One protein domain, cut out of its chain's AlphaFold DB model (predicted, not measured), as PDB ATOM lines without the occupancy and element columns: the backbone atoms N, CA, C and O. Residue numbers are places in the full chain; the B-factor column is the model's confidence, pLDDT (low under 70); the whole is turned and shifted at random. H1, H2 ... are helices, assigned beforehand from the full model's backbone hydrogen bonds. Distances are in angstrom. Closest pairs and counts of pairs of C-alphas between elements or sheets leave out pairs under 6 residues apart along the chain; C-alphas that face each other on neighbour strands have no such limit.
ATOM      1  N   TRP A  40     102.254 101.086 112.388       86.19
ATOM      2  CA  TRP A  40     103.460 101.909 112.239       86.19
ATOM      3  C   TRP A  40     103.260 103.372 112.666       86.19
ATOM      4  O   TRP A  40     104.112 103.940 113.340       86.19
ATOM      5  N   GLU A  41     102.133 103.991 112.305       89.81
ATOM      6  CA  GLU A  41     101.821 105.365 112.727       89.81
ATOM      7  C   GLU A  41     101.623 105.455 114.250       89.81
ATOM      8  O   GLU A  41     102.059 106.431 114.857       89.81
ATOM      9  N   ILE A  42     101.047 104.420 114.876       88.38
ATOM     10  CA  ILE A  42     100.954 104.316 116.340       88.38
ATOM     11  C   ILE A  42     102.354 104.202 116.958       88.38
ATOM     12  O   ILE A  42     102.661 104.959 117.873       88.38
ATOM     13  N   THR A  43     103.224 103.326 116.443       87.81
ATOM     14  CA  THR A  43     104.621 103.183 116.899       87.81
ATOM     15  C   THR A  43     105.349 104.527 116.927       87.81
ATOM     16  O   THR A  43     105.949 104.890 117.939       87.81
ATOM     17  N   LEU A  44     105.270 105.300 115.839       91.06
ATOM     18  CA  LEU A  44     105.936 106.602 115.752       91.06
ATOM     19  C   LEU A  44     105.351 107.631 116.725       91.06
ATOM     20  O   LEU A  44     106.105 108.396 117.326       91.06
ATOM     21  N   ASP A  45     104.029 107.653 116.901       90.75
ATOM     22  CA  ASP A  45     103.389 108.560 117.854       90.75
ATOM     23  C   ASP A  45     103.735 108.204 119.309       90.75
ATOM     24  O   ASP A  45     103.958 109.098 120.124       90.75
ATOM     25  N   LEU A  46     103.863 106.916 119.638       89.50
ATOM     26  CA  LEU A  46     104.322 106.466 120.955       89.50
ATOM     27  C   LEU A  46     105.774 106.886 121.228       89.50
ATOM     28  O   LEU A  46     106.038 107.470 122.281       89.50
ATOM     29  N   ILE A  47     106.684 106.686 120.264       91.38
ATOM     30  CA  ILE A  47     108.078 107.165 120.351       91.38
ATOM     31  C   ILE A  47     108.109 108.674 120.586       91.38
ATOM     32  O   ILE A  47     108.781 109.149 121.502       91.38
ATOM     33  N   ARG A  48     107.347 109.430 119.789       92.81
ATOM     34  CA  ARG A  48     107.241 110.886 119.912       92.81
ATOM     35  C   ARG A  48     106.774 111.299 121.306       92.81
ATOM     36  O   ARG A  48     107.411 112.138 121.937       92.81
ATOM     37  N   ARG A  49     105.678 110.722 121.808       89.94
ATOM     38  CA  ARG A  49     105.130 111.045 123.140       89.94
ATOM     39  C   ARG A  49     106.126 110.729 124.254       89.94
ATOM     40  O   ARG A  49     106.288 111.547 125.158       89.94
ATOM     41  N   MET A  50     106.808 109.588 124.168       89.12
ATOM     42  CA  MET A  50     107.847 109.192 125.117       89.12
ATOM     43  C   MET A  50     109.021 110.181 125.112       89.12
ATOM     44  O   MET A  50     109.405 110.683 126.167       89.12
ATOM     45  N   ALA A  51     109.555 110.512 123.936       89.44
ATOM     46  CA  ALA A  51     110.685 111.426 123.795       89.44
ATOM     47  C   ALA A  51     110.345 112.844 124.288       89.44
ATOM     48  O   ALA A  51     111.118 113.448 125.035       89.44
ATOM     49  N   LEU A  52     109.157 113.357 123.946       90.69
ATOM     50  CA  LEU A  52     108.674 114.654 124.432       90.69
ATOM     51  C   LEU A  52     108.519 114.668 125.963       90.69
ATOM     52  O   LEU A  52     108.877 115.657 126.603       90.69
ATOM     53  N   ALA A  53     108.040 113.575 126.567       88.88
ATOM     54  CA  ALA A  53     107.945 113.448 128.024       88.88
ATOM     55  C   ALA A  53     109.325 113.443 128.712       88.88
ATOM     56  O   ALA A  53     109.447 113.896 129.849       88.88
ATOM     57  N   GLN A  54     110.369 112.993 128.010       89.44
ATOM     58  CA  GLN A  54     111.768 113.062 128.448       89.44
ATOM     59  C   GLN A  54     112.428 114.428 128.170       89.44
ATOM     60  O   GLN A  54     113.605 114.620 128.473       89.44
ATOM     61  N   GLY A  55     111.689 115.397 127.619       91.31
ATOM     62  CA  GLY A  55     112.184 116.744 127.322       91.31
ATOM     63  C   GLY A  55     112.969 116.860 126.013       91.31
ATOM     64  O   GLY A  55     113.617 117.883 125.783       91.31
ATOM     65  N   ILE A  56     112.921 115.843 125.149       93.81
ATOM     66  CA  ILE A  56     113.514 115.899 123.811       93.81
ATOM     67  C   ILE A  56     112.672 116.825 122.932       93.81
ATOM     68  O   ILE A  56     111.446 116.788 122.963       93.81
ATOM     69  N   VAL A  57     113.328 117.678 122.146       92.06
ATOM     70  CA  VAL A  57     112.652 118.554 121.177       92.06
ATOM     71  C   VAL A  57     112.090 117.757 120.000       92.06
ATOM     72  O   VAL A  57     112.613 116.699 119.656       92.06
ATOM     73  N   GLU A  58     111.038 118.285 119.373       92.06
ATOM     74  CA  GLU A  58     110.381 117.666 118.217       92.06
ATOM     75  C   GLU A  58     111.389 117.323 117.108       92.06
ATOM     76  O   GLU A  58     112.208 118.160 116.722       92.06
ATOM     77  N   GLN A  59     111.306 116.095 116.592       90.88
ATOM     78  CA  GLN A  59     112.175 115.591 115.532       90.88
ATOM     79  C   GLN A  59     111.427 115.516 114.201       90.88
ATOM     80  O   GLN A  59     110.218 115.295 114.158       90.88
ATOM     81  N   SER A  60     112.153 115.667 113.092       89.38
ATOM     82  CA  SER A  60     111.583 115.511 111.747       89.38
ATOM     83  C   SER A  60     111.328 114.051 111.369       89.38
ATOM     84  O   SER A  60     110.455 113.780 110.550       89.38
ATOM     85  N   ASP A  61     112.100 113.122 111.941       91.00
ATOM     86  CA  ASP A  61     111.974 111.681 111.722       91.00
ATOM     87  C   ASP A  61     112.197 110.932 113.043       91.00
ATOM     88  O   ASP A  61     113.326 110.698 113.479       91.00
ATOM     89  N   TRP A  62     111.090 110.559 113.684       92.06
ATOM     90  CA  TRP A  62     111.109 109.815 114.942       92.06
ATOM     91  C   TRP A  62     111.647 108.387 114.791       92.06
ATOM     92  O   TRP A  62     112.192 107.853 115.755       92.06
ATOM     93  N   ALA A  63     111.561 107.780 113.601       90.00
ATOM     94  CA  ALA A  63     112.126 106.455 113.357       90.00
ATOM     95  C   ALA A  63     113.656 106.516 113.296       90.00
ATOM     96  O   ALA A  63     114.338 105.694 113.904       90.00
ATOM     97  N   ALA A  64     114.207 107.498 112.575       90.81
ATOM     98  CA  ALA A  64     115.649 107.731 112.538       90.81
ATOM     99  C   ALA A  64     116.192 108.070 113.932       90.81
ATOM    100  O   ALA A  64     117.140 107.432 114.383       90.81
ATOM    101  N   TRP A  65     115.527 108.984 114.647       92.75
ATOM    102  CA  TRP A  65     115.910 109.355 116.008       92.75
ATOM    103  C   TRP A  65     115.934 108.152 116.963       92.75
ATOM    104  O   TRP A  65     116.899 107.976 117.708       92.75
ATOM    105  N   TYR A  66     114.902 107.300 116.926       89.94
ATOM    106  CA  TYR A  66     114.837 106.116 117.784       89.94
ATOM    107  C   TYR A  66     115.993 105.152 117.501       89.94
ATOM    108  O   TYR A  66     116.639 104.693 118.441       89.94
ATOM    109  N   ARG A  67     116.317 104.912 116.222       92.12
ATOM    110  CA  ARG A  67     117.444 104.051 115.818       92.12
ATOM    111  C   ARG A  67     118.792 104.597 116.246       92.12
ATOM    112  O   ARG A  67     119.634 103.842 116.715       92.12
ATOM    113  N   GLU A  68     119.003 105.898 116.095       92.19
ATOM    114  CA  GLU A  68     120.245 106.550 116.517       92.19
ATOM    115  C   GLU A  68     120.418 106.519 118.041       92.19
ATOM    116  O   GLU A  68     121.538 106.404 118.533       92.19
ATOM    117  N   THR A  69     119.310 106.593 118.783       89.00
ATOM    118  CA  THR A  69     119.320 106.659 120.250       89.00
ATOM    119  C   THR A  69     119.425 105.279 120.900       89.00
ATOM    120  O   THR A  69     120.165 105.114 121.866       89.00
ATOM    121  N   THR A  70     118.685 104.292 120.389       86.88
ATOM    122  CA  THR A  70     118.588 102.947 120.988       86.88
ATOM    123  C   THR A  70     119.485 101.918 120.304       86.88
ATOM    124  O   THR A  70     119.869 100.931 120.925       86.88
ATOM    125  N   GLY A  71     119.852 102.141 119.037       87.94
ATOM    126  CA  GLY A  71     120.521 101.148 118.195       87.94
ATOM    127  C   GLY A  71     119.584 100.077 117.621       87.94
ATOM    128  O   GLY A  71     120.058  99.192 116.909       87.94
ATOM    129  N   GLU A  72     118.279 100.152 117.897       86.25
ATOM    130  CA  GLU A  72     117.274  99.168 117.490       86.25
ATOM    131  C   GLU A  72     116.218  99.781 116.557       86.25
ATOM    132  O   GLU A  72     115.963 100.987 116.569       86.25
ATOM    133  N   GLU A  73     115.592  98.949 115.720       85.25
ATOM    134  CA  GLU A  73     114.484  99.376 114.858       85.25
ATOM    135  C   GLU A  73     113.191  99.567 115.682       85.25
ATOM    136  O   GLU A  73     112.906  98.749 116.559       85.25
ATOM    137  N   PRO A  74     112.368 100.597 115.396       84.56
ATOM    138  CA  PRO A  74     111.082 100.791 116.059       84.56
ATOM    139  C   PRO A  74     110.171  99.566 115.941       84.56
ATOM    140  O   PRO A  74     109.746  99.194 114.845       84.56
ATOM    141  N   ASN A  75     109.802  98.984 117.079       80.31
ATOM    142  CA  ASN A  75     108.899  97.843 117.143       80.31
ATOM    143  C   ASN A  75     107.675  98.193 117.996       80.31
ATOM    144  O   ASN A  75     107.793  98.582 119.156       80.31
ATOM    145  N   TYR A  76     106.491  98.055 117.394       76.69
ATOM    146  CA  TYR A  76     105.205  98.347 118.031       76.69
ATOM    147  C   TYR A  76     105.028  97.601 119.359       76.69
ATOM    148  O   TYR A  76     104.655  98.193 120.370       76.69
ATOM    149  N   SER A  77     105.318  96.304 119.345       71.88
ATOM    150  CA  SER A  77     105.089  95.412 120.470       71.88
ATOM    151  C   SER A  77     106.064  95.679 121.609       71.88
ATOM    152  O   SER A  77     105.637  95.772 122.757       71.88
ATOM    153  N   ALA A  78     107.349  95.869 121.292       75.88
ATOM    154  CA  ALA A  78     108.374  96.195 122.284       75.88
ATOM    155  C   ALA A  78     108.067  97.525 122.994       75.88
ATOM    156  O   ALA A  78     108.103  97.603 124.220       75.88
ATOM    157  N   LEU A  79     107.655  98.551 122.237       79.00
ATOM    158  CA  LEU A  79     107.276  99.848 122.805       79.00
ATOM    159  C   LEU A  79     106.038  99.758 123.698       79.00
ATOM    160  O   LEU A  79     105.988 100.399 124.743       79.00
ATOM    161  N   LEU A  80     105.022  98.980 123.313       77.94
ATOM    162  CA  LEU A  80     103.845  98.785 124.163       77.94
ATOM    163  C   LEU A  80     104.164  98.006 125.442       77.94
ATOM    164  O   LEU A  80     103.531  98.256 126.469       77.94
ATOM    165  N   GLU A  81     105.110  97.067 125.401       76.44
ATOM    166  CA  GLU A  81     105.584  96.374 126.601       76.44
ATOM    167  C   GLU A  81     106.358  97.303 127.540       76.44
ATOM    168  O   GLU A  81     106.169  97.217 128.752       76.44
ATOM    169  N   GLU A  82     107.177  98.207 127.000       79.94
ATOM    170  CA  GLU A  82     107.949  99.171 127.789       79.94
ATOM    171  C   GLU A  82     107.066 100.278 128.391       79.94
ATOM    172  O   GLU A  82     107.228 100.655 129.552       79.94
ATOM    173  N   LEU A  83     106.100 100.786 127.618       79.69
ATOM    174  CA  LEU A  83     105.240 101.901 128.027       79.69
ATOM    175  C   LEU A  83     104.108 101.498 128.976       79.69
ATOM    176  O   LEU A  83     103.563 102.361 129.666       79.69
ATOM    177  N   ALA A  84     103.718 100.221 128.998       80.88
ATOM    178  CA  ALA A  84     102.591  99.741 129.787       80.88
ATOM    179  C   ALA A  84     102.916  98.420 130.497       80.88
ATOM    180  O   ALA A  84     103.189  97.385 129.880       80.88
ATOM    181  N   SER A  85     102.806  98.467 131.825       78.69
ATOM    182  CA  SER A  85     103.154  97.375 132.737       78.69
ATOM    183  C   SER A  85     102.061  96.308 132.825       78.69
ATOM    184  O   SER A  85     102.340  95.179 133.230       78.69
ATOM    185  N   SER A  86     100.820  96.643 132.451       79.69
ATOM    186  CA  SER A  86      99.678  95.717 132.456       79.69
ATOM    187  C   SER A  86      98.957  95.636 131.098       79.69
ATOM    188  O   SER A  86      98.959  96.608 130.332       79.69
ATOM    189  N   PRO A  87      98.294  94.505 130.782       74.94
ATOM    190  CA  PRO A  87      97.424  94.386 129.607       74.94
ATOM    191  C   PRO A  87      96.334  95.468 129.546       74.94
ATOM    192  O   PRO A  87      96.008  95.976 128.472       74.94
ATOM    193  N   GLU A  88      95.796  95.873 130.697       78.31
ATOM    194  CA  GLU A  88      94.776  96.914 130.810       78.31
ATOM    195  C   GLU A  88      95.297  98.294 130.384       78.31
ATOM    196  O   GLU A  88      94.585  99.030 129.695       78.31
ATOM    197  N   GLU A  89      96.538  98.636 130.740       81.06
ATOM    198  CA  GLU A  89      97.196  99.879 130.315       81.06
ATOM    199  C   GLU A  89      97.453  99.891 128.804       81.06
ATOM    200  O   GLU A  89      97.135 100.878 128.135       81.06
ATOM    201  N   ARG A  90      97.925  98.773 128.233       78.69
ATOM    202  CA  ARG A  90      98.091  98.626 126.771       78.69
ATOM    203  C   ARG A  90      96.763  98.833 126.053       78.69
ATOM    204  O   ARG A  90      96.682  99.582 125.078       78.69
ATOM    205  N   ARG A  91      95.690  98.232 126.575       77.94
ATOM    206  CA  ARG A  91      94.336  98.407 126.041       77.94
ATOM    207  C   ARG A  91      93.888  99.864 126.105       77.94
ATOM    208  O   ARG A  91      93.296 100.348 125.145       77.94
ATOM    209  N   ALA A  92      94.166 100.569 127.201       83.44
ATOM    210  CA  ALA A  92      93.810 101.979 127.345       83.44
ATOM    211  C   ALA A  92      94.511 102.865 126.299       83.44
ATOM    212  O   ALA A  92      93.870 103.749 125.723       83.44
ATOM    213  N   ILE A  93      95.783 102.584 125.992       83.94
ATOM    214  CA  ILE A  93      96.529 103.266 124.925       83.94
ATOM    215  C   ILE A  93      95.830 103.051 123.576       83.94
ATOM    216  O   ILE A  93      95.469 104.024 122.913       83.94
ATOM    217  N   LEU A  94      95.554 101.800 123.194       82.75
ATOM    218  CA  LEU A  94      94.913 101.483 121.907       82.75
ATOM    219  C   LEU A  94      93.490 102.021 121.795       82.75
ATOM    220  O   LEU A  94      93.088 102.523 120.745       82.75
ATOM    221  N   HIS A  95      92.745 101.986 122.896       84.94
ATOM    222  CA  HIS A  95      91.400 102.533 122.965       84.94
ATOM    223  C   HIS A  95      91.370 104.018 122.580       84.94
ATOM    224  O   HIS A  95      90.439 104.447 121.904       84.94
ATOM    225  N   SER A  96      92.396 104.794 122.947       86.19
ATOM    226  CA  SER A  96      92.472 106.219 122.595       86.19
ATOM    227  C   SER A  96      92.601 106.476 121.086       86.19
ATOM    228  O   SER A  96      92.107 107.490 120.590       86.19
ATOM    229  N   TYR A  97      93.203 105.543 120.340       86.69
ATOM    230  CA  TYR A  97      93.356 105.647 118.888       86.69
ATOM    231  C   TYR A  97      92.131 105.140 118.120       86.69
ATOM    232  O   TYR A  97      91.856 105.632 117.029       86.69
ATOM    233  N   ILE A  98      91.397 104.170 118.672       86.44
ATOM    234  CA  ILE A  98      90.336 103.449 117.949       86.44
ATOM    235  C   ILE A  98      88.941 103.983 118.283       86.44
ATOM    236  O   ILE A  98      88.115 104.134 117.383       86.44
ATOM    237  N   GLU A  99      88.647 104.263 119.556       85.94
ATOM    238  CA  GLU A  99      87.295 104.657 119.957       85.94
ATOM    239  C   GLU A  99      87.012 106.106 119.510       85.94
ATOM    240  O   GLU A  99      87.833 106.999 119.754       85.94
ATOM    241  N   PRO A 100      85.873 106.371 118.846       87.38
ATOM    242  CA  PRO A 100      85.505 107.726 118.454       87.38
ATOM    243  C   PRO A 100      85.112 108.584 119.656       87.38
ATOM    244  O   PRO A 100      84.222 108.207 120.430       87.38
ATOM    245  N   THR A 101      85.711 109.773 119.761       87.94
ATOM    246  CA  THR A 101      85.249 110.829 120.675       87.94
ATOM    247  C   THR A 101      83.918 111.432 120.189       87.94
ATOM    248  O   THR A 101      83.507 111.182 119.052       87.94
ATOM    249  N   PRO A 102      83.197 112.218 121.011       88.19
ATOM    250  CA  PRO A 102      82.007 112.940 120.550       88.19
ATOM    251  C   PRO A 102      82.269 113.794 119.301       88.19
ATOM    252  O   PRO A 102      81.469 113.769 118.368       88.19
ATOM    253  N   GLU A 103      83.421 114.462 119.245       88.75
ATOM    254  CA  GLU A 103      83.854 115.276 118.106       88.75
ATOM    255  C   GLU A 103      84.136 114.411 116.873       88.75
ATOM    256  O   GLU A 103      83.775 114.791 115.761       88.75
ATOM    257  N   ASP A 104      84.738 113.229 117.054       88.31
ATOM    258  CA  ASP A 104      84.935 112.273 115.959       88.31
ATOM    259  C   ASP A 104      83.598 111.850 115.350       88.31
ATOM    260  O   ASP A 104      83.466 111.810 114.130       88.31
ATOM    261  N   ARG A 105      82.588 111.580 116.187       86.06
ATOM    262  CA  ARG A 105      81.254 111.178 115.716       86.06
ATOM    263  C   ARG A 105      80.557 112.295 114.954       86.06
ATOM    264  O   ARG A 105      79.960 112.024 113.918       86.06
ATOM    265  N   GLU A 106      80.641 113.529 115.446       86.00
ATOM    266  CA  GLU A 106      80.063 114.699 114.775       86.00
ATOM    267  C   GLU A 106      80.743 114.975 113.425       86.00
ATOM    268  O   GLU A 106      80.075 115.311 112.449       86.00
ATOM    269  N   ALA A 107      82.056 114.742 113.339       86.50
ATOM    270  CA  ALA A 107      82.833 114.860 112.107       86.50
ATOM    271  C   ALA A 107      82.771 113.615 111.195       86.50
ATOM    272  O   ALA A 107      83.369 113.619 110.120       86.50
ATOM    273  N   GLY A 108      82.080 112.541 111.600       86.00
ATOM    274  CA  GLY A 108      81.991 111.287 110.841       86.00
ATOM    275  C   GLY A 108      83.282 110.453 110.798       86.00
ATOM    276  O   GLY A 108      83.394 109.539 109.978       86.00
TER     277      GLY A 108
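This is residues 40 to 108 of the 412 residues of the protein "SIR2-like domain-containing protein" of Pseudomonas anguilliseptica (UniProt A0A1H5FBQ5). What does the model look like? H1 makes the middle of a small, loose group of helices, with H3 side by side with it and H2 packed on it at a steep tilt; beyond H3 the chain turns into H4, and at the far end residues 101 to 107, with H5 among them, stick out free. What is it made of, and how large is it? The printed part has 69 residues with five named helices, in the order H1, H2, H3, H4, H5, and no named strand: the class is all helix. The whole is loose, with a radius of gyration of the C-alphas of 13.8 A and spans of 41 by 28 by 21 A.

What touches the longest helix? H1, residues 40 to 53, touches H3, residues 76 to 83, at a shallow tilt of 25 degrees, the same way; their closest C-alphas, of Thr 43 and Tyr 76, are 5.0 A apart. With residues 44 to 48 alone, H1 touches H2, residues 62 to 70, at a steep tilt of 61 degrees, the same way; the closest C-alphas are those of Leu 44 and Trp 62, 6.1 A apart. What comes next, going outward? H4, residues 87 to 98, and H3 only just touch, with 3 pairs of C-alphas within 8 A, and only at the corner by their link; on H4 this is residue 90 alone. Their closest C-alphas, of Leu 80 and Arg 90, are 6.3 A apart, and the two helices stand at a steep tilt of 59 degrees, opposite ways. H1 and H4 are only just apart, at 8.1 A, and H5, residues 102 to 106, touches no helix. How do the backbones run? In H1, H2, H3 and H5 every O i to N i+4 pair is within hydrogen-bond range; in H4, 7 of 8 are.

Where does the longest helix run? H1 goes from C-alpha 40 at (103.460, 101.909, 112.239) to C-alpha 53 at (107.945, 113.448, 128.024), 20.1 A. How long are the others? H2 measures 11.8 A from first to last C-alpha, H3 10.6 A, H4 16.4 A and H5 6.3 A. H5 ends with C-alpha 106 at (80.063, 114.699, 114.775).

How far does it reach? The two C-alphas farthest apart are those of Gly 71 and Glu 106, 42.8 A. Is it unbroken, and are its links long? The printed part has no cut. The links H2 to H3, H3 to H4 and H4 to H5 are tight, and H1 to H2, with 8 residues, is short. How confident is the model? The mean pLDDT of the printed part is 86.1, and no printed residue is under 70; H3 has a mean of 77.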